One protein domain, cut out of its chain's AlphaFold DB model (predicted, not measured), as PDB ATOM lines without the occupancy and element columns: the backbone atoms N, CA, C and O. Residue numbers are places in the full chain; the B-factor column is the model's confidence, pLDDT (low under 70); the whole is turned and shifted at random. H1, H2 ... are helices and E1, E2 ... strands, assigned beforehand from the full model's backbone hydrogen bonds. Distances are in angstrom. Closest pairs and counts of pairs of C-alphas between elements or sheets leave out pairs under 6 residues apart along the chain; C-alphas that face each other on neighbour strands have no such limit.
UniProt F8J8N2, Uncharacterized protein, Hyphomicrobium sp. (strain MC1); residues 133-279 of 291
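AT A GLANCE: This is residues 133 to 279 of the 291 residues of an uncharacterized protein of Hyphomicrobium sp. (strain MC1) (UniProt F8J8N2). Two strongly twisted sheets sit partly face to face as a sandwich, the five-strand sheet E4 E3 E2 E6 E7 and the three-strand sheet E5 E1 E10. H2 and H3 cover one face of the smaller sheet, the small hairpin E8 E9 packs beside them at one end of the longest axis, and short H1 packs over E2. The 147 printed residues include three named helices and ten named strands, in the order E1 E2 E3 E4 H1 E5 E6 E7 E8 E9 E10 H2 H3, of mixed class, with antiparallel sheets. The whole is compact, with a radius of gyration of the C-alphas of 14.0 A and spans of 42 by 31 by 28 A.

IN THESE COORDINATES: E1, residues 133 to 140, begins with C-alpha 133 at (-38.640, 51.359, -12.526) and is 22.4 A long. E2 is residues 153 to 157, E3 160 to 163, E4 172 to 175 and H1 176 to 180. E5, residues 198 to 206, is 20.0 A long and bends by 81 degrees at residue 203. E6 is residues 211 to 216, E7 223 to 229, E8 237 to 239 and E9 242 to 244. E10, residues 254 to 260, is 19.7 A long. H2 is residues 261 to 267; H3, residues 269 to 278, is 14.3 A long and ends with C-alpha 278 at (-44.273, 28.987, -19.992).

HOW THE PARTS SIT: In the larger sheet, E2 E3 E4 form a meander, each strand the antiparallel neighbour of the one before. N 162 and O 155 are 2.7 A apart, N 161 and O 174 2.8 A. E2 and E6 pair through N 154 and O 215, 2.8 A; the hairpin E6 E7 through N 228 and O 212, 2.7 A. H1 is on this sheet, over E2, at a height of 7.7 A. The sandwich's facing parts are 9.8 A centre to centre; the closest C-alphas of E3 and E5 are Leu 163 and Phe 201, 7.0 A. In the smaller sheet, N 199 and O 138 are 2.8 A apart, N 135 and O 259 2.8 A. H2 is over E1, at a height of 9.3 A; H3, on the same face, is over E5 at 9.0 A. The closest C-alphas of E9 and H3 are Ser 242 and Arg 271, 5.4 A. In the hairpin E8 E9, N 237 and O 244 are 2.9 A apart. In H1, H2 and H3 every O i to N i+4 pair is within hydrogen-bond range.

THE WHOLE: The C-alphas farthest apart, Gly 220 and Gly 240, are 42.8 A apart. The printed part has no cut. The links E1 to E2 and H1 to E5 are long. The mean pLDDT of the printed part is 88.7; residues 142 to 149 and residue 220 are under 70.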
ATOM      1  N   ALA A 133     -38.535  51.958 -11.202       95.44
ATOM      2  CA  ALA A 133     -38.640  51.359 -12.526       95.44
ATOM      3  C   ALA A 133     -38.825  49.839 -12.414       95.44
ATOM      4  O   ALA A 133     -38.120  49.165 -11.653       95.44
ATOM      5  N   ALA A 134     -39.756  49.305 -13.195       97.00
ATOM      6  CA  ALA A 134     -40.087  47.894 -13.246       97.00
ATOM      7  C   ALA A 134     -40.358  47.438 -14.685       97.00
ATOM      8  O   ALA A 134     -40.823  48.207 -15.525       97.00
ATOM      9  N   THR A 135     -40.131  46.156 -14.933       97.69
ATOM     10  CA  THR A 135     -40.665  45.448 -16.089       97.69
ATOM     11  C   THR A 135     -41.942  44.731 -15.668       97.69
ATOM     12  O   THR A 135     -41.936  43.941 -14.726       97.69
ATOM     13  N   VAL A 136     -43.039  44.981 -16.373       97.19
ATOM     14  CA  VAL A 136     -44.309  44.283 -16.152       97.19
ATOM     15  C   VAL A 136     -44.434  43.153 -17.166       97.19
ATOM     16  O   VAL A 136     -44.398  43.396 -18.371       97.19
ATOM     17  N   LEU A 137     -44.570  41.928 -16.670       96.75
ATOM     18  CA  LEU A 137     -44.900  40.744 -17.456       96.75
ATOM     19  C   LEU A 137     -46.400  40.508 -17.334       96.75
ATOM     20  O   LEU A 137     -46.904  40.418 -16.218       96.75
ATOM     21  N   LEU A 138     -47.096  40.429 -18.460       94.88
ATOM     22  CA  LEU A 138     -48.538  40.230 -18.549       94.88
ATOM     23  C   LEU A 138     -48.806  38.984 -19.389       94.88
ATOM     24  O   LEU A 138     -48.310  38.886 -20.508       94.88
ATOM     25  N   VAL A 139     -49.609  38.063 -18.872       93.06
ATOM     26  CA  VAL A 139     -50.146  36.933 -19.635       93.06
ATOM     27  C   VAL A 139     -51.661  37.034 -19.622       93.06
ATOM     28  O   VAL A 139     -52.267  37.055 -18.554       93.06
ATOM     29  N   LEU A 140     -52.257  37.128 -20.801       88.94
ATOM     30  CA  LEU A 140     -53.697  37.099 -21.006       88.94
ATOM     31  C   LEU A 140     -54.182  35.653 -21.019       88.94
ATOM     32  O   LEU A 140     -53.528  34.778 -21.592       88.94
ATOM     33  N   ASP A 141     -55.333  35.415 -20.402       80.75
ATOM     34  CA  ASP A 141     -55.972  34.109 -20.412       80.75
ATOM     35  C   ASP A 141     -56.747  33.931 -21.733       80.75
ATOM     36  O   ASP A 141     -57.705  34.675 -21.977       80.75
ATOM     37  N   PRO A 142     -56.347  32.989 -22.609       63.34
ATOM     38  CA  PRO A 142     -56.963  32.818 -23.924       63.34
ATOM     39  C   PRO A 142     -58.428  32.367 -23.847       63.34
ATOM     40  O   PRO A 142     -59.192  32.627 -24.777       63.34
ATOM     41  N   ASP A 143     -58.837  31.735 -22.742       63.50
ATOM     42  CA  ASP A 143     -60.203  31.237 -22.562       63.50
ATOM     43  C   ASP A 143     -61.159  32.336 -22.065       63.50
ATOM     44  O   ASP A 143     -62.379  32.220 -22.195       63.50
ATOM     45  N   SER A 144     -60.614  33.439 -21.538       57.38
ATOM     46  CA  SER A 144     -61.391  34.599 -21.079       57.38
ATOM     47  C   SER A 144     -61.861  35.501 -22.226       57.38
ATOM     48  O   SER A 144     -62.874  36.199 -22.114       57.38
ATOM     49  N   THR A 145     -61.182  35.446 -23.376       54.12
ATOM     50  CA  THR A 145     -61.570  36.167 -24.591       54.12
ATOM     51  C   THR A 145     -62.617  35.371 -25.368       54.12
ATOM     52  O   THR A 145     -62.372  34.875 -26.463       54.12
ATOM     53  N   GLY A 146     -63.833  35.268 -24.822       46.91
ATOM     54  CA  GLY A 146     -65.000  34.659 -25.487       46.91
ATOM     55  C   GLY A 146     -65.503  35.413 -26.733       46.91
ATOM     56  O   GLY A 146     -66.614  35.180 -27.205       46.91
ATOM     57  N   LEU A 147     -64.711  36.342 -27.261       43.66
ATOM     58  CA  LEU A 147     -65.000  37.183 -28.410       43.66
ATOM     59  C   LEU A 147     -63.795  37.048 -29.340       43.66
ATOM     60  O   LEU A 147     -62.680  37.312 -28.909       43.66
ATOM     61  N   GLY A 148     -64.003  36.619 -30.587       52.19
ATOM     62  CA  GLY A 148     -62.954  36.316 -31.578       52.19
ATOM     63  C   GLY A 148     -62.113  37.508 -32.061       52.19
ATOM     64  O   GLY A 148     -61.779  37.575 -33.243       52.19
ATOM     65  N   PHE A 149     -61.793  38.454 -31.179       62.25
ATOM     66  CA  PHE A 149     -60.902  39.578 -31.416       62.25
ATOM     67  C   PHE A 149     -59.501  39.263 -30.897       62.25
ATOM     68  O   PHE A 149     -59.306  38.649 -29.852       62.25
ATOM     69  N   LYS A 150     -58.513  39.700 -31.674       75.62
ATOM     70  CA  LYS A 150     -57.093  39.603 -31.358       75.62
ATOM     71  C   LYS A 150     -56.796  40.590 -30.207       75.62
ATOM     72  O   LYS A 150     -56.985  41.781 -30.444       75.62
ATOM     73  N   PRO A 151     -56.372  40.142 -29.009       83.50
ATOM     74  CA  PRO A 151     -56.188  41.041 -27.864       83.50
ATOM     75  C   PRO A 151     -55.116  42.091 -28.161       83.50
ATOM     76  O   PRO A 151     -54.144  41.788 -28.843       83.50
ATOM     77  N   ASP A 152     -55.258  43.313 -27.672       89.12
ATOM     78  CA  ASP A 152     -54.270  44.380 -27.831       89.12
ATOM     79  C   ASP A 152     -54.130  45.171 -26.519       89.12
ATOM     80  O   ASP A 152     -54.588  46.315 -26.410       89.12
ATOM     81  N   PRO A 153     -53.538  44.554 -25.480       92.31
ATOM     82  CA  PRO A 153     -53.470  45.157 -24.164       92.31
ATOM     83  C   PRO A 153     -52.437  46.283 -24.118       92.31
ATOM     84  O   PRO A 153     -51.290  46.155 -24.562       92.31
ATOM     85  N   ILE A 154     -52.815  47.359 -23.441       94.50
ATOM     86  CA  ILE A 154     -51.910  48.380 -22.928       94.50
ATOM     87  C   ILE A 154     -51.987  48.426 -21.405       94.50
ATOM     88  O   ILE A 154     -52.994  48.081 -20.786       94.50
ATOM     89  N   LEU A 155     -50.907  48.901 -20.795       95.50
ATOM     90  CA  LEU A 155     -50.822  49.077 -19.353       95.50
ATOM     91  C   LEU A 155     -51.071  50.542 -19.012       95.50
ATOM     92  O   LEU A 155     -50.363  51.392 -19.531       95.50
ATOM     93  N   CYS A 156     -52.005  50.871 -18.129       95.88
ATOM     94  CA  CYS A 156     -52.238  52.244 -17.684       95.88
ATOM     95  C   CYS A 156     -52.073  52.379 -16.170       95.88
ATOM     96  O   CYS A 156     -52.531  51.542 -15.404       95.88
ATOM     97  N   ILE A 157     -51.437  53.463 -15.737       94.88
ATOM     98  CA  ILE A 157     -51.243  53.839 -14.333       94.88
ATOM     99  C   ILE A 157     -51.639  55.306 -14.238       94.88
ATOM    100  O   ILE A 157     -50.990  56.193 -14.801       94.88
ATOM    101  N   ASP A 158     -52.783  55.530 -13.602       91.44
ATOM    102  CA  ASP A 158     -53.519  56.793 -13.592       91.44
ATOM    103  C   ASP A 158     -53.701  57.390 -14.997       91.44
ATOM    104  O   ASP A 158     -54.542  56.931 -15.772       91.44
ATOM    105  N   SER A 159     -52.916  58.423 -15.318       93.62
ATOM    106  CA  SER A 159     -53.007  59.242 -16.528       93.62
ATOM    107  C   SER A 159     -51.970  58.892 -17.594       93.62
ATOM    108  O   SER A 159     -52.028  59.448 -18.691       93.62
ATOM    109  N   THR A 160     -51.037  57.983 -17.299       96.56
ATOM    110  CA  THR A 160     -50.026  57.519 -18.255       96.56
ATOM    111  C   THR A 160     -50.307  56.073 -18.623       96.56
ATOM    112  O   THR A 160     -50.642  55.263 -17.766       96.56
ATOM    113  N   CYS A 161     -50.175  55.753 -19.901       96.19
ATOM    114  CA  CYS A 161     -50.254  54.399 -20.415       96.19
ATOM    115  C   CYS A 161     -48.948  54.021 -21.108       96.19
ATOM    116  O   CYS A 161     -48.246  54.883 -21.632       96.19
ATOM    117  N   TRP A 162     -48.629  52.736 -21.118       97.12
ATOM    118  CA  TRP A 162     -47.435  52.158 -21.701       97.12
ATOM    119  C   TRP A 162     -47.833  51.129 -22.747       97.12
ATOM    120  O   TRP A 162     -48.637  50.232 -22.493       97.12
ATOM    121  N   LEU A 163     -47.233  51.267 -23.922       96.00
ATOM    122  CA  LEU A 163     -47.322  50.316 -25.014       96.00
ATOM    123  C   LEU A 163     -46.069  49.453 -24.995       96.00
ATOM    124  O   LEU A 163     -44.951  49.972 -24.898       96.00
ATOM    125  N   SER A 164     -46.256  48.141 -25.117       95.81
ATOM    126  CA  SER A 164     -45.140  47.213 -25.271       95.81
ATOM    127  C   SER A 164     -44.321  47.572 -26.509       95.81
ATOM    128  O   SER A 164     -44.858  47.932 -27.560       95.81
ATOM    129  N   ASN A 165     -43.005  47.475 -26.364       95.56
ATOM    130  CA  ASN A 165     -42.039  47.658 -27.439       95.56
ATOM    131  C   ASN A 165     -41.067  46.465 -27.482       95.56
ATOM    132  O   ASN A 165     -39.881  46.627 -27.754       95.56
ATOM    133  N   GLY A 166     -41.572  45.275 -27.140       92.38
ATOM    134  CA  GLY A 166     -40.806  44.034 -27.111       92.38
ATOM    135  C   GLY A 166     -39.883  43.871 -25.900       92.38
ATOM    136  O   GLY A 166     -39.816  44.691 -24.986       92.38
ATOM    137  N   PHE A 167     -39.142  42.762 -25.890       93.81
ATOM    138  CA  PHE A 167     -38.311  42.330 -24.756       93.81
ATOM    139  C   PHE A 167     -37.003  43.113 -24.599       93.81
ATOM    140  O   PHE A 167     -36.327  43.039 -23.567       93.81
ATOM    141  N   ARG A 168     -36.594  43.836 -25.640       94.44
ATOM    142  CA  ARG A 168     -35.272  44.474 -25.712       94.44
ATOM    143  C   ARG A 168     -35.306  45.981 -25.528       94.44
ATOM    144  O   ARG A 168     -34.265  46.551 -25.214       94.44
ATOM    145  N   ALA A 169     -36.462  46.607 -25.703       94.06
ATOM    146  CA  ALA A 169     -36.600  48.052 -25.648       94.06
ATOM    147  C   ALA A 169     -37.557  48.473 -24.524       94.06
ATOM    148  O   ALA A 169     -38.452  47.710 -24.156       94.06
ATOM    149  N   PRO A 170     -37.379  49.683 -23.962       96.25
ATOM    150  CA  PRO A 170     -38.328  50.240 -23.010       96.25
ATOM    151  C   PRO A 170     -39.707  50.410 -23.655       96.25
ATOM    152  O   PRO A 170     -39.816  50.730 -24.844       96.25
ATOM    153  N   ALA A 171     -40.754  50.232 -22.851       97.00
ATOM    154  CA  ALA A 171     -42.122  50.499 -23.256       97.00
ATOM    155  C   ALA A 171     -42.305  51.983 -23.596       97.00
ATOM    156  O   ALA A 171     -41.688  52.871 -22.996       97.00
ATOM    157  N   ARG A 172     -43.183  52.264 -24.557       96.31
ATOM    158  CA  ARG A 172     -43.475  53.629 -24.987       96.31
ATOM    159  C   ARG A 172     -44.598  54.204 -24.136       96.31
ATOM    160  O   ARG A 172     -45.688  53.643 -24.119       96.31
ATOM    161  N   SER A 173     -44.355  55.327 -23.469       96.12
ATOM    162  CA  SER A 173     -45.386  56.015 -22.694       96.12
ATOM    163  C   SER A 173     -46.231  56.952 -23.559       96.12
ATOM    164  O   SER A 173     -45.733  57.590 -24.490       96.12
ATOM    165  N   LEU A 174     -47.518  57.045 -23.235       95.81
ATOM    166  CA  LEU A 174     -48.493  57.954 -23.828       95.81
ATOM    167  C   LEU A 174     -49.447  58.475 -22.742       95.81
ATOM    168  O   LEU A 174     -49.749  57.754 -21.789       95.81
ATOM    169  N   PRO A 175     -49.984  59.693 -22.882       96.25
ATOM    170  CA  PRO A 175     -51.137  60.130 -22.104       96.25
ATOM    171  C   PRO A 175     -52.341  59.204 -22.320       96.25
ATOM    172  O   PRO A 175     -52.603  58.767 -23.443       96.25
ATOM    173  N   ARG A 176     -53.119  58.940 -21.265       94.31
ATOM    174  CA  ARG A 176     -54.254  58.003 -21.311       94.31
ATOM    175  C   ARG A 176     -55.283  58.347 -22.382       94.31
ATOM    176  O   ARG A 176     -55.728  57.461 -23.095       94.31
ATOM    177  N   ASN A 177     -55.624  59.622 -22.550       93.06
ATOM    178  CA  ASN A 177     -56.557  60.062 -23.593       93.06
ATOM    179  C   ASN A 177     -56.061  59.747 -25.013       93.06
ATOM    180  O   ASN A 177     -56.867  59.410 -25.871       93.06
ATOM    181  N   GLN A 178     -54.750  59.835 -25.259       93.94
ATOM    182  CA  GLN A 178     -54.165  59.447 -26.543       93.94
ATOM    183  C   GLN A 178     -54.174  57.930 -26.711       93.94
ATOM    184  O   GLN A 178     -54.485  57.443 -27.790       93.94
ATOM    185  N   ALA A 179     -53.876  57.188 -25.643       92.38
ATOM    186  CA  ALA A 179     -53.871  55.733 -25.677       92.38
ATOM    187  C   ALA A 179     -55.272  55.143 -25.939       92.38
ATOM    188  O   ALA A 179     -55.396  54.196 -26.705       92.38
ATOM    189  N   MET A 180     -56.329  55.738 -25.372       90.12
ATOM    190  CA  MET A 180     -57.728  55.328 -25.609       90.12
ATOM    191  C   MET A 180     -58.242  55.682 -27.007       90.12
ATOM    192  O   MET A 180     -59.232  55.116 -27.456       90.12
ATOM    193  N   ALA A 181     -57.585  56.613 -27.699       90.38
ATOM    194  CA  ALA A 181     -57.919  56.969 -29.074       90.38
ATOM    195  C   ALA A 181     -57.262  56.041 -30.111       90.38
ATOM    196  O   ALA A 181     -57.480  56.217 -31.309       90.38
ATOM    197  N   LEU A 182     -56.432  55.086 -29.678       89.94
ATOM    198  CA  LEU A 182     -55.783  54.140 -30.577       89.94
ATOM    199  C   LEU A 182     -56.780  53.078 -31.048       89.94
ATOM    200  O   LEU A 182     -57.412  52.404 -30.238       89.94
ATOM    201  N   SER A 183     -56.842  52.869 -32.362       88.25
ATOM    202  CA  SER A 183     -57.533  51.718 -32.961       88.25
ATOM    203  C   SER A 183     -56.749  50.408 -32.791       88.25
ATOM    204  O   SER A 183     -57.313  49.335 -32.966       88.25
ATOM    205  N   GLY A 184     -55.461  50.501 -32.446       88.62
ATOM    206  CA  GLY A 184     -54.551  49.392 -32.165       88.62
ATOM    207  C   GLY A 184     -53.135  49.901 -31.867       88.62
ATOM    208  O   GLY A 184     -52.821  51.074 -32.086       88.62
ATOM    209  N   THR A 185     -52.259  49.036 -31.364       89.12
ATOM    210  CA  THR A 185     -50.881  49.410 -30.985       89.12
ATOM    211  C   THR A 185     -49.844  49.192 -32.094       89.12
ATOM    212  O   THR A 185     -48.739  49.732 -32.011       89.12
ATOM    213  N   ASN A 186     -50.190  48.453 -33.156       85.81
ATOM    214  CA  ASN A 186     -49.271  48.055 -34.238       85.81
ATOM    215  C   ASN A 186     -48.653  49.224 -35.007       85.81
ATOM    216  O   ASN A 186     -47.509  49.139 -35.444       85.81
ATOM    217  N   ASP A 187     -49.385  50.326 -35.143       82.81
ATOM    218  CA  ASP A 187     -48.893  51.506 -35.858       82.81
ATOM    219  C   ASP A 187     -47.874  52.305 -35.027       82.81
ATOM    220  O   ASP A 187     -47.176  53.180 -35.538       82.81
ATOM    221  N   MET A 188     -47.779  52.013 -33.724       86.44
ATOM    222  CA  MET A 188     -46.990  52.783 -32.763       86.44
ATOM    223  C   MET A 188     -45.697  52.087 -32.351       86.44
ATOM    224  O   MET A 188     -44.723  52.784 -32.036       86.44
ATOM    225  N   THR A 189     -45.687  50.752 -32.321       85.06
ATOM    226  CA  THR A 189     -44.517  49.928 -31.990       85.06
ATOM    227  C   THR A 189     -44.486  48.658 -32.845       85.06
ATOM    228  O   THR A 189     -45.489  47.972 -33.011       85.06
ATOM    229  N   ALA A 190     -43.310  48.315 -33.382       78.81
ATOM    230  CA  ALA A 190     -43.147  47.130 -34.231       78.81
ATOM    231  C   ALA A 190     -43.240  45.807 -33.444       78.81
ATOM    232  O   ALA A 190     -43.624  44.777 -33.992       78.81
ATOM    233  N   GLU A 191     -42.898  45.831 -32.153       85.50
ATOM    234  CA  GLU A 191     -42.965  44.675 -31.250       85.50
ATOM    235  C   GLU A 191     -44.094  44.829 -30.225       85.50
ATOM    236  O   GLU A 191     -43.931  44.533 -29.040       85.50
ATOM    237  N   SER A 192     -45.248  45.301 -30.693       87.62
ATOM    238  CA  SER A 192     -46.433  45.516 -29.868       87.62
ATOM    239  C   SER A 192     -46.982  44.222 -29.245       87.62
ATOM    240  O   SER A 192     -46.545  43.100 -29.543       87.62
ATOM    241  N   CYS A 193     -47.967  44.397 -28.364       90.19
ATOM    242  CA  CYS A 193     -48.720  43.320 -27.728       90.19
ATOM    243  C   CYS A 193     -49.864  42.763 -28.577       90.19
ATOM    244  O   CYS A 193     -50.476  41.771 -28.188       90.19
ATOM    245  N   SER A 194     -50.132  43.358 -29.740       89.12
ATOM    246  CA  SER A 194     -51.293  43.020 -30.555       89.12
ATOM    247  C   SER A 194     -51.284  41.544 -30.981       89.12
ATOM    248  O   SER A 194     -50.476  41.077 -31.792       89.12
ATOM    249  N   GLY A 195     -52.239  40.815 -30.418       85.25
ATOM    250  CA  GLY A 195     -52.540  39.388 -30.487       85.25
ATOM    251  C   GLY A 195     -51.483  38.457 -29.993       85.25
ATOM    252  O   GLY A 195     -51.359  37.354 -30.524       85.25
ATOM    253  N   LYS A 196     -50.727  38.905 -29.006       86.94
ATOM    254  CA  LYS A 196     -49.889  38.029 -28.213       86.94
ATOM    255  C   LYS A 196     -50.628  37.745 -26.913       86.94
ATOM    256  O   LYS A 196     -51.216  38.643 -26.322       86.94
ATOM    257  N   SER A 197     -50.580  36.496 -26.464       85.50
ATOM    258  CA  SER A 197     -51.051  36.126 -25.127       85.50
ATOM    259  C   SER A 197     -50.071  36.570 -24.040       85.50
ATOM    260  O   SER A 197     -50.480  36.771 -22.907       85.50
ATOM    261  N   GLY A 198     -48.788  36.745 -24.374       90.12
ATOM    262  CA  GLY A 198     -47.742  37.206 -23.466       90.12
ATOM    263  C   GLY A 198     -47.179  38.564 -23.877       90.12
ATOM    264  O   GLY A 198     -46.817  38.786 -25.033       90.12
ATOM    265  N   CYS A 199     -47.060  39.454 -22.901       94.12
ATOM    266  CA  CYS A 199     -46.675  40.842 -23.056       94.12
ATOM    267  C   CYS A 199     -45.615  41.267 -22.045       94.12
ATOM    268  O   CYS A 199     -45.647  40.881 -20.879       94.12
ATOM    269  N   VAL A 200     -44.695  42.122 -22.493       96.19
ATOM    270  CA  VAL A 200     -43.648  42.710 -21.660       96.19
ATOM    271  C   VAL A 200     -43.668  44.227 -21.801       96.19
ATOM    272  O   VAL A 200     -43.613  44.771 -22.900       96.19
ATOM    273  N   PHE A 201     -43.718  44.927 -20.676       97.44
ATOM    274  CA  PHE A 201     -43.632  46.381 -20.627       97.44
ATOM    275  C   PHE A 201     -42.402  46.749 -19.809       97.44
ATOM    276  O   PHE A 201     -42.429  46.692 -18.582       97.44
ATOM    277  N   ARG A 202     -41.301  47.075 -20.486       97.31
ATOM    278  CA  ARG A 202     -40.024  47.389 -19.829       97.31
ATOM    279  C   ARG A 202     -39.937  48.839 -19.380       97.31
ATOM    280  O   ARG A 202     -40.460  49.720 -20.060       97.31
ATOM    281  N   ASN A 203     -39.201  49.086 -18.299       97.12
ATOM    282  CA  ASN A 203     -38.934  50.421 -17.764       97.12
ATOM    283  C   ASN A 203     -40.210  51.244 -17.479       97.12
ATOM    284  O   ASN A 203     -40.284  52.447 -17.741       97.12
ATOM    285  N   VAL A 204     -41.238  50.578 -16.953       96.81
ATOM    286  CA  VAL A 204     -42.468  51.204 -16.467       96.81
ATOM    287  C   VAL A 204     -42.204  51.782 -15.087       96.81
ATOM    288  O   VAL A 204     -41.615  51.140 -14.220       96.81
ATOM    289  N   ILE A 205     -42.654  53.009 -14.864       95.00
ATOM    290  CA  ILE A 205     -42.477  53.681 -13.584       95.00
ATOM    291  C   ILE A 205     -43.666  53.361 -12.682       95.00
ATOM    292  O   ILE A 205     -44.777  53.823 -12.929       95.00
ATOM    293  N   ILE A 206     -43.417  52.583 -11.630       92.31
ATOM    294  CA  ILE A 206     -44.426  52.150 -10.667       92.31
ATOM    295  C   ILE A 206     -44.359  53.029  -9.428       92.31
ATOM    296  O   ILE A 206     -43.317  53.144  -8.773       92.31
ATOM    297  N   ASP A 207     -45.498  53.626  -9.105       90.44
ATOM    298  CA  ASP A 207     -45.731  54.306  -7.843       90.44
ATOM    299  C   ASP A 207     -46.600  53.395  -6.958       90.44
ATOM    300  O   ASP A 207     -47.675  52.982  -7.392       90.44
ATOM    301  N   PRO A 208     -46.162  53.047  -5.742       85.88
ATOM    302  CA  PRO A 208     -46.873  52.111  -4.869       85.88
ATOM    303  C   PRO A 208     -48.253  52.604  -4.405       85.88
ATOM    304  O   PRO A 208     -49.027  51.813  -3.871       85.88
ATOM    305  N   MET A 209     -48.563  53.894  -4.577       87.12
ATOM    306  CA  MET A 209     -49.893  54.452  -4.299       87.12
ATOM    307  C   MET A 209     -50.839  54.397  -5.496       87.12
ATOM    308  O   MET A 209     -52.041  54.608  -5.334       87.12
ATOM    309  N   HIS A 210     -50.319  54.122  -6.687       91.06
ATOM    310  CA  HIS A 210     -51.096  54.119  -7.912       91.06
ATOM    311  C   HIS A 210     -51.518  52.701  -8.294       91.06
ATOM    312  O   HIS A 210     -50.907  51.705  -7.902       91.06
ATOM    313  N   ARG A 211     -52.609  52.609  -9.057       92.69
ATOM    314  CA  ARG A 211     -53.174  51.334  -9.503       92.69
ATOM    315  C   ARG A 211     -52.862  51.113 -10.973       92.69
ATOM    316  O   ARG A 211     -52.961  52.037 -11.776       92.69
ATOM    317  N   ILE A 212     -52.524  49.875 -11.305       93.12
ATOM    318  CA  ILE A 212     -52.338  49.408 -12.672       93.12
ATOM    319  C   ILE A 212     -53.681  48.958 -13.235       93.12
ATOM    320  O   ILE A 212     -54.401  48.206 -12.592       93.12
ATOM    321  N   ASP A 213     -53.987  49.384 -14.448       93.88
ATOM    322  CA  ASP A 213     -55.165  49.014 -15.219       93.88
ATOM    323  C   ASP A 213     -54.713  48.404 -16.549       93.88
ATOM    324  O   ASP A 213     -53.886  48.993 -17.249       93.88
ATOM    325  N   VAL A 214     -55.217  47.215 -16.875       93.31
ATOM    326  CA  VAL A 214     -54.968  46.564 -18.169       93.31
ATOM    327  C   VAL A 214     -56.134  46.904 -19.077       93.31
ATOM    328  O   VAL A 214     -57.277  46.554 -18.775       93.31
ATOM    329  N   ILE A 215     -55.845  47.596 -20.174       91.00
ATOM    330  CA  ILE A 215     -56.870  48.065 -21.100       91.00
ATOM    331  C   ILE A 215     -56.626  47.444 -22.461       91.00
ATOM    332  O   ILE A 215     -55.562  47.627 -23.039       91.00
ATOM    333  N   GLU A 216     -57.626  46.760 -22.991       89.25
ATOM    334  CA  GLU A 216     -57.628  46.307 -24.378       89.25
ATOM    335  C   GLU A 216     -57.971  47.499 -25.267       89.25
ATOM    336  O   GLU A 216     -59.050  48.067 -25.101       89.25
ATOM    337  N   VAL A 217     -57.081  47.922 -26.171       88.00
ATOM    338  CA  VAL A 217     -57.400  48.995 -27.132       88.00
ATOM    339  C   VAL A 217     -58.151  48.452 -28.343       88.00
ATOM    340  O   VAL A 217     -58.060  47.278 -28.689       88.00
ATOM    341  N   GLY A 218     -58.909  49.321 -29.007       84.38
ATOM    342  CA  GLY A 218     -59.667  48.962 -30.198       84.38
ATOM    343  C   GLY A 218     -60.594  50.084 -30.639       84.38
ATOM    344  O   GLY A 218     -60.719  51.111 -29.970       84.38
ATOM    345  N   GLU A 219     -61.300  49.865 -31.748       75.19
ATOM    346  CA  GLU A 219     -62.176  50.860 -32.390       75.19
ATOM    347  C   GLU A 219     -63.276  51.426 -31.463       75.19
ATOM    348  O   GLU A 219     -63.805  52.504 -31.718       75.19
ATOM    349  N   GLY A 220     -63.591  50.737 -30.359       69.19
ATOM    350  CA  GLY A 220     -64.580  51.145 -29.356       69.19
ATOM    351  C   GLY A 220     -64.069  52.023 -28.202       69.19
ATOM    352  O   GLY A 220     -64.815  52.217 -27.247       69.19
ATOM    353  N   GLY A 221     -62.832  52.533 -28.241       70.56
ATOM    354  CA  GLY A 221     -62.289  53.413 -27.186       70.56
ATOM    355  C   GLY A 221     -61.656  52.687 -25.991       70.56
ATOM    356  O   GLY A 221     -61.358  53.307 -24.969       70.56
ATOM    357  N   GLY A 222     -61.432  51.385 -26.145       77.19
ATOM    358  CA  GLY A 222     -60.762  50.505 -25.198       77.19
ATOM    359  C   GLY A 222     -61.620  50.010 -24.026       77.19
ATOM    360  O   GLY A 222     -62.525  50.693 -23.550       77.19
ATOM    361  N   ALA A 223     -61.339  48.793 -23.554       82.56
ATOM    362  CA  ALA A 223     -62.050  48.142 -22.452       82.56
ATOM    363  C   ALA A 223     -61.094  47.840 -21.290       82.56
ATOM    364  O   ALA A 223     -60.105  47.129 -21.456       82.56
ATOM    365  N   SER A 224     -61.384  48.396 -20.111       84.25
ATOM    366  CA  SER A 224     -60.599  48.161 -18.892       84.25
ATOM    367  C   SER A 224     -60.966  46.821 -18.258       84.25
ATOM    368  O   SER A 224     -62.144  46.523 -18.059       84.25
ATOM    369  N   SER A 225     -59.948  46.054 -17.875       80.81
ATOM    370  CA  SER A 225     -60.093  44.827 -17.083       80.81
ATOM    371  C   SER A 225     -60.153  45.095 -15.573       80.81
ATOM    372  O   SER A 225     -60.230  44.155 -14.789       80.81
ATOM    373  N   GLY A 226     -60.127  46.365 -15.152       84.31
ATOM    374  CA  GLY A 226     -60.092  46.793 -13.757       84.31
ATOM    375  C   GLY A 226     -58.740  47.377 -13.344       84.31
ATOM    376  O   GLY A 226     -57.706  47.114 -13.949       84.31
ATOM    377  N   ALA A 227     -58.752  48.169 -12.270       88.94
ATOM    378  CA  ALA A 227     -57.547  48.742 -11.679       88.94
ATOM    379  C   ALA A 227     -57.088  47.919 -10.463       88.94
ATOM    380  O   ALA A 227     -57.904  47.523  -9.634       88.94
ATOM    381  N   TYR A 228     -55.788  47.720 -10.279       90.88
ATOM    382  CA  TYR A 228     -55.223  46.847  -9.250       90.88
ATOM    383  C   TYR A 228     -54.013  47.490  -8.585       90.88
ATOM    384  O   TYR A 228     -53.168  48.088  -9.246       90.88
ATOM    385  N   THR A 229     -53.921  47.374  -7.264       89.06
ATOM    386  CA  THR A 229     -52.734  47.824  -6.531       89.06
ATOM    387  C   THR A 229     -51.667  46.750  -6.640       89.06
ATOM    388  O   THR A 229     -51.866  45.631  -6.175       89.06
ATOM    389  N   VAL A 230     -50.532  47.094  -7.235       86.44
ATOM    390  CA  VAL A 230     -49.376  46.204  -7.346       86.44
ATOM    391  C   VAL A 230     -48.105  46.986  -7.057       86.44
ATOM    392  O   VAL A 230     -48.050  48.205  -7.206       86.44
ATOM    393  N   THR A 231     -47.071  46.281  -6.621       90.69
ATOM    394  CA  THR A 231     -45.758  46.865  -6.337       90.69
ATOM    395  C   THR A 231     -44.684  46.020  -6.998       90.69
ATOM    396  O   THR A 231     -44.923  44.849  -7.285       90.69
ATOM    397  N   ALA A 232     -43.512  46.604  -7.250       92.50
ATOM    398  CA  ALA A 232     -42.383  45.842  -7.767       92.50
ATOM    399  C   ALA A 232     -42.002  44.725  -6.783       92.50
ATOM    400  O   ALA A 232     -41.653  44.986  -5.626       92.50
ATOM    401  N   ASP A 233     -42.072  43.486  -7.255       92.62
ATOM    402  CA  ASP A 233     -41.840  42.292  -6.467       92.62
ATOM    403  C   ASP A 233     -40.345  42.111  -6.200       92.62
ATOM    404  O   ASP A 233     -39.559  41.647  -7.028       92.62
ATOM    405  N   LYS A 234     -39.946  42.458  -4.979       92.38
ATOM    406  CA  LYS A 234     -38.560  42.342  -4.513       92.38
ATOM    407  C   LYS A 234     -38.093  40.891  -4.357       92.38
ATOM    408  O   LYS A 234     -36.911  40.677  -4.102       92.38
ATOM    409  N   THR A 235     -38.990  39.910  -4.470       93.38
ATOM    410  CA  THR A 235     -38.650  38.482  -4.407       93.38
ATOM    411  C   THR A 235     -38.227  37.908  -5.756       93.38
ATOM    412  O   THR A 235     -37.666  36.811  -5.783       93.38
ATOM    413  N   CYS A 236     -38.445  38.653  -6.848       94.00
ATOM    414  CA  CYS A 236     -38.052  38.240  -8.184       94.00
ATOM    415  C   CYS A 236     -36.554  37.945  -8.264       94.00
ATOM    416  O   CYS A 236     -35.712  38.790  -7.945       94.00
ATOM    417  N   ARG A 237     -36.228  36.746  -8.738       93.44
ATOM    418  CA  ARG A 237     -34.860  36.267  -8.915       93.44
ATOM    419  C   ARG A 237     -34.753  35.412 -10.163       93.44
ATOM    420  O   ARG A 237     -35.712  34.773 -10.587       93.44
ATOM    421  N   VAL A 238     -33.562  35.391 -10.736       89.56
ATOM    422  CA  VAL A 238     -33.239  34.498 -11.843       89.56
ATOM    423  C   VAL A 238     -32.975  33.103 -11.274       89.56
ATOM    424  O   VAL A 238     -32.088  32.952 -10.435       89.56
ATOM    425  N   ASP A 239     -33.731  32.102 -11.724       83.94
ATOM    426  CA  ASP A 239     -33.595  30.707 -11.298       83.94
ATOM    427  C   ASP A 239     -33.423  29.800 -12.524       83.94
ATOM    428  O   ASP A 239     -34.280  29.735 -13.403       83.94
ATOM    429  N   GLY A 240     -32.272  29.134 -12.643       80.38
ATOM    430  CA  GLY A 240     -31.991  28.240 -13.772       80.38
ATOM    431  C   GLY A 240     -32.033  28.944 -15.131       80.38
ATOM    432  O   GLY A 240     -31.076  29.636 -15.489       80.38
ATOM    433  N   THR A 241     -33.114  28.748 -15.895       79.56
ATOM    434  CA  THR A 241     -33.396  29.355 -17.214       79.56
ATOM    435  C   THR A 241     -34.560  30.345 -17.205       79.56
ATOM    436  O   THR A 241     -34.774  31.012 -18.217       79.56
ATOM    437  N   SER A 242     -35.274  30.484 -16.090       80.44
ATOM    438  CA  SER A 242     -36.469  31.317 -15.969       80.44
ATOM    439  C   SER A 242     -36.282  32.423 -14.928       80.44
ATOM    440  O   SER A 242     -35.298  32.477 -14.178       80.44
ATOM    441  N   LEU A 243     -37.198  33.385 -14.947       91.31
ATOM    442  CA  LEU A 243     -37.383  34.329 -13.858       91.31
ATOM    443  C   LEU A 243     -38.449  33.751 -12.918       91.31
ATOM    444  O   LEU A 243     -39.462  33.251 -13.390       91.31
ATOM    445  N   ALA A 244     -38.237  33.832 -11.607       91.19
ATOM    446  CA  ALA A 244     -39.201  33.390 -10.605       91.19
ATOM    447  C   ALA A 244     -39.517  34.533  -9.637       91.19
ATOM    448  O   ALA A 244     -38.604  35.126  -9.061       91.19
ATOM    449  N   CYS A 245     -40.805  34.816  -9.452       93.06
ATOM    450  CA  CYS A 245     -41.344  35.850  -8.571       93.06
ATOM    451  C   CYS A 245     -42.437  35.236  -7.681       93.06
ATOM    452  O   CYS A 245     -43.148  34.333  -8.122       93.06
ATOM    453  N   ASN A 246     -42.586  35.718  -6.445       90.00
ATOM    454  CA  ASN A 246     -43.544  35.160  -5.480       90.00
ATOM    455  C   ASN A 246     -44.783  36.045  -5.266       90.00
ATOM    456  O   ASN A 246     -45.728  35.603  -4.623       90.00
ATOM    457  N   ASN A 247     -44.786  37.286  -5.766       87.94
ATOM    458  CA  ASN A 247     -45.864  38.262  -5.572       87.94
ATOM    459  C   ASN A 247     -46.420  38.748  -6.918       87.94
ATOM    460  O   ASN A 247     -46.318  39.917  -7.291       87.94
ATOM    461  N   GLY A 248     -47.006  37.816  -7.653       89.12
ATOM    462  CA  GLY A 248     -47.830  38.066  -8.829       89.12
ATOM    463  C   GLY A 248     -49.289  38.378  -8.504       89.12
ATOM    464  O   GLY A 248     -49.816  37.997  -7.462       89.12
ATOM    465  N   LEU A 249     -49.947  39.055  -9.440       90.38
ATOM    466  CA  LEU A 249     -51.388  39.274  -9.461       90.38
ATOM    467  C   LEU A 249     -52.008  38.305 -10.469       90.38
ATOM    468  O   LEU A 249     -51.666  38.358 -11.645       90.38
ATOM    469  N   ALA A 250     -52.943  37.466 -10.031       90.19
ATOM    470  CA  ALA A 250     -53.734  36.610 -10.910       90.19
ATOM    471  C   ALA A 250     -55.211  37.019 -10.848       90.19
ATOM    472  O   ALA A 250     -55.749  37.303  -9.776       90.19
ATOM    473  N   THR A 251     -55.854  37.078 -12.008       87.12
ATOM    474  CA  THR A 251     -57.285  37.349 -12.175       87.12
ATOM    475  C   THR A 251     -57.896  36.282 -13.084       87.12
ATOM    476  O   THR A 251     -57.185  35.423 -13.594       87.12
ATOM    477  N   GLN A 252     -59.205  36.355 -13.328       83.12
ATOM    478  CA  GLN A 252     -59.878  35.453 -14.273       83.12
ATOM    479  C   GLN A 252     -59.463  35.683 -15.738       83.12
ATOM    480  O   GLN A 252     -59.635  34.787 -16.552       83.12
ATOM    481  N   ASN A 253     -58.937  36.868 -16.075       83.38
ATOM    482  CA  ASN A 253     -58.678  37.260 -17.467       83.38
ATOM    483  C   ASN A 253     -57.189  37.384 -17.791       83.38
ATOM    484  O   ASN A 253     -56.793  37.365 -18.952       83.38
ATOM    485  N   PHE A 254     -56.355  37.586 -16.775       90.12
ATOM    486  CA  PHE A 254     -54.930  37.812 -16.962       90.12
ATOM    487  C   PHE A 254     -54.134  37.575 -15.681       90.12
ATOM    488  O   PHE A 254     -54.668  37.585 -14.565       90.12
ATOM    489  N   ARG A 255     -52.817  37.460 -15.850       92.25
ATOM    490  CA  ARG A 255     -51.815  37.325 -14.791       92.25
ATOM    491  C   ARG A 255     -50.710  38.350 -15.009       92.25
ATOM    492  O   ARG A 255     -50.296  38.577 -16.144       92.25
ATOM    493  N   ILE A 256     -50.227  38.965 -13.933       93.81
ATOM    494  CA  ILE A 256     -49.170  39.977 -13.962       93.81
ATOM    495  C   ILE A 256     -48.085  39.659 -12.944       93.81
ATOM    496  O   ILE A 256     -48.373  39.455 -11.766       93.81
ATOM    497  N   TRP A 257     -46.829  39.764 -13.372       95.75
ATOM    498  CA  TRP A 257     -45.681  39.956 -12.490       95.75
ATOM    499  C   TRP A 257     -45.088  41.348 -12.698       95.75
ATOM    500  O   TRP A 257     -44.835  41.765 -13.827       95.75
ATOM    501  N   VAL A 258     -44.832  42.067 -11.605       95.88
ATOM    502  CA  VAL A 258     -44.148  43.367 -11.636       95.88
ATOM    503  C   VAL A 258     -42.719  43.159 -11.155       95.88
ATOM    504  O   VAL A 258     -42.456  43.089  -9.960       95.88
ATOM    505  N   VAL A 259     -41.785  43.039 -12.085       96.81
ATOM    506  CA  VAL A 259     -40.388  42.685 -11.826       96.81
ATOM    507  C   VAL A 259     -39.561  43.964 -11.683       96.81
ATOM    508  O   VAL A 259     -39.646  44.820 -12.559       96.81
ATOM    509  N   PRO A 260     -38.717  44.137 -10.650       96.56
ATOM    510  CA  PRO A 260     -37.783  45.262 -10.599       96.56
ATOM    511  C   PRO A 260     -36.918  45.320 -11.868       96.56
ATOM    512  O   PRO A 260     -36.366  44.296 -12.271       96.56
ATOM    513  N   GLU A 261     -36.761  46.499 -12.485       96.94
ATOM    514  CA  GLU A 261     -36.119  46.602 -13.811       96.94
ATOM    515  C   GLU A 261     -34.699  46.022 -13.813       96.94
ATOM    516  O   GLU A 261     -34.337  45.293 -14.726       96.94
ATOM    517  N   ALA A 262     -33.930  46.238 -12.742       94.75
ATOM    518  CA  ALA A 262     -32.586  45.678 -12.607       94.75
ATOM    519  C   ALA A 262     -32.564  44.134 -12.656       94.75
ATOM    520  O   ALA A 262     -31.622  43.545 -13.184       94.75
ATOM    521  N   GLN A 263     -33.598  43.466 -12.129       95.44
ATOM    522  CA  GLN A 263     -33.710  42.005 -12.193       95.44
ATOM    523  C   GLN A 263     -34.149  41.537 -13.581       95.44
ATOM    524  O   GLN A 263     -33.649  40.529 -14.078       95.44
ATOM    525  N   ALA A 264     -35.040  42.284 -14.234       96.00
ATOM    526  CA  ALA A 264     -35.442  42.006 -15.609       96.00
ATOM    527  C   ALA A 264     -34.272  42.185 -16.595       96.00
ATOM    528  O   ALA A 264     -34.073  41.352 -17.481       96.00
ATOM    529  N   GLU A 265     -33.447  43.216 -16.404       95.19
ATOM    530  CA  GLU A 265     -32.204  43.433 -17.148       95.19
ATOM    531  C   GLU A 265     -31.209  42.291 -16.943       95.19
ATOM    532  O   GLU A 265     -30.654  41.783 -17.918       95.19
ATOM    533  N   ALA A 266     -31.016  41.854 -15.694       93.69
ATOM    534  CA  ALA A 266     -30.132  40.741 -15.368       93.69
ATOM    535  C   ALA A 266     -30.614  39.406 -15.965       93.69
ATOM    536  O   ALA A 266     -29.793  38.599 -16.401       93.69
ATOM    537  N   ALA A 267     -31.929  39.173 -16.014       94.81
ATOM    538  CA  ALA A 267     -32.508  38.010 -16.684       94.81
ATOM    539  C   ALA A 267     -32.288  38.067 -18.209       94.81
ATOM    540  O   ALA A 267     -31.958  37.061 -18.842       94.81
ATOM    541  N   GLY A 268     -32.437  39.254 -18.798       94.81
ATOM    542  CA  GLY A 268     -32.315  39.473 -20.231       94.81
ATOM    543  C   GLY A 268     -33.517  38.960 -21.034       94.81
ATOM    544  O   GLY A 268     -34.340  38.173 -20.569       94.81
ATOM    545  N   ALA A 269     -33.603  39.411 -22.287       94.00
ATOM    546  CA  ALA A 269     -34.780  39.228 -23.140       94.00
ATOM    547  C   ALA A 269     -35.206  37.760 -23.325       94.00
ATOM    548  O   ALA A 269     -36.378  37.450 -23.163       94.00
ATOM    549  N   VAL A 270     -34.254  36.860 -23.601       93.44
ATOM    550  CA  VAL A 270     -34.539  35.436 -23.873       93.44
ATOM    551  C   VAL A 270     -35.228  34.763 -22.687       93.44
ATOM    552  O   VAL A 270     -36.134  33.958 -22.864       93.44
ATOM    553  N   ARG A 271     -34.823  35.098 -21.457       93.19
ATOM    554  CA  ARG A 271     -35.434  34.507 -20.261       93.19
ATOM    555  C   ARG A 271     -36.828  35.054 -20.012       93.19
ATOM    556  O   ARG A 271     -37.714  34.277 -19.687       93.19
ATOM    557  N   LEU A 272     -37.023  36.362 -20.190       93.81
ATOM    558  CA  LEU A 272     -38.343  36.989 -20.071       93.81
ATOM    559  C   LEU A 272     -39.325  36.396 -21.091       93.81
ATOM    560  O   LEU A 272     -40.476  36.138 -20.754       93.81
ATOM    561  N   GLU A 273     -38.856  36.144 -22.313       92.62
ATOM    562  CA  GLU A 273     -39.633  35.488 -23.364       92.62
ATOM    563  C   GLU A 273     -40.006  34.055 -22.981       92.62
ATOM    564  O   GLU A 273     -41.185  33.710 -23.020       92.62
ATOM    565  N   ASN A 274     -39.045  33.254 -22.512       91.56
ATOM    566  CA  ASN A 274     -39.318  31.896 -22.037       91.56
ATOM    567  C   ASN A 274     -40.308  31.883 -20.862       91.56
ATOM    568  O   ASN A 274     -41.239  31.089 -20.864       91.56
ATOM    569  N   THR A 275     -40.157  32.789 -19.890       92.62
ATOM    570  CA  THR A 275     -41.081  32.906 -18.749       92.62
ATOM    571  C   THR A 275     -42.501  33.262 -19.198       92.62
ATOM    572  O   THR A 275     -43.460  32.704 -18.679       92.62
ATOM    573  N   LEU A 276     -42.670  34.146 -20.189       91.62
ATOM    574  CA  LEU A 276     -43.997  34.427 -20.747       91.62
ATOM    575  C   LEU A 276     -44.560  33.253 -21.557       91.62
ATOM    576  O   LEU A 276     -45.768  33.033 -21.524       91.62
ATOM    577  N   ALA A 277     -43.711  32.511 -22.271       89.06
ATOM    578  CA  ALA A 277     -44.121  31.344 -23.051       89.06
ATOM    579  C   ALA A 277     -44.549  30.160 -22.167       89.06
ATOM    580  O   ALA A 277     -45.483  29.444 -22.518       89.06
ATOM    581  N   GLU A 278     -43.889  29.966 -21.022       87.75
ATOM    582  CA  GLU A 278     -44.273  28.987 -19.992       87.75
ATOM    583  C   GLU A 278     -45.551  29.405 -19.243       87.75
ATOM    584  O   GLU A 278     -46.267  28.553 -18.716       87.75
ATOM    585  N   GLY A 279     -45.860  30.704 -19.241       85.31
ATOM    586  CA  GLY A 279     -46.965  31.295 -18.499       85.31
ATOM    587  C   GLY A 279     -46.568  31.694 -17.076       85.31
ATOM    588  O   GLY A 279     -45.561  31.253 -16.525       85.31
TER     589      GLY A 279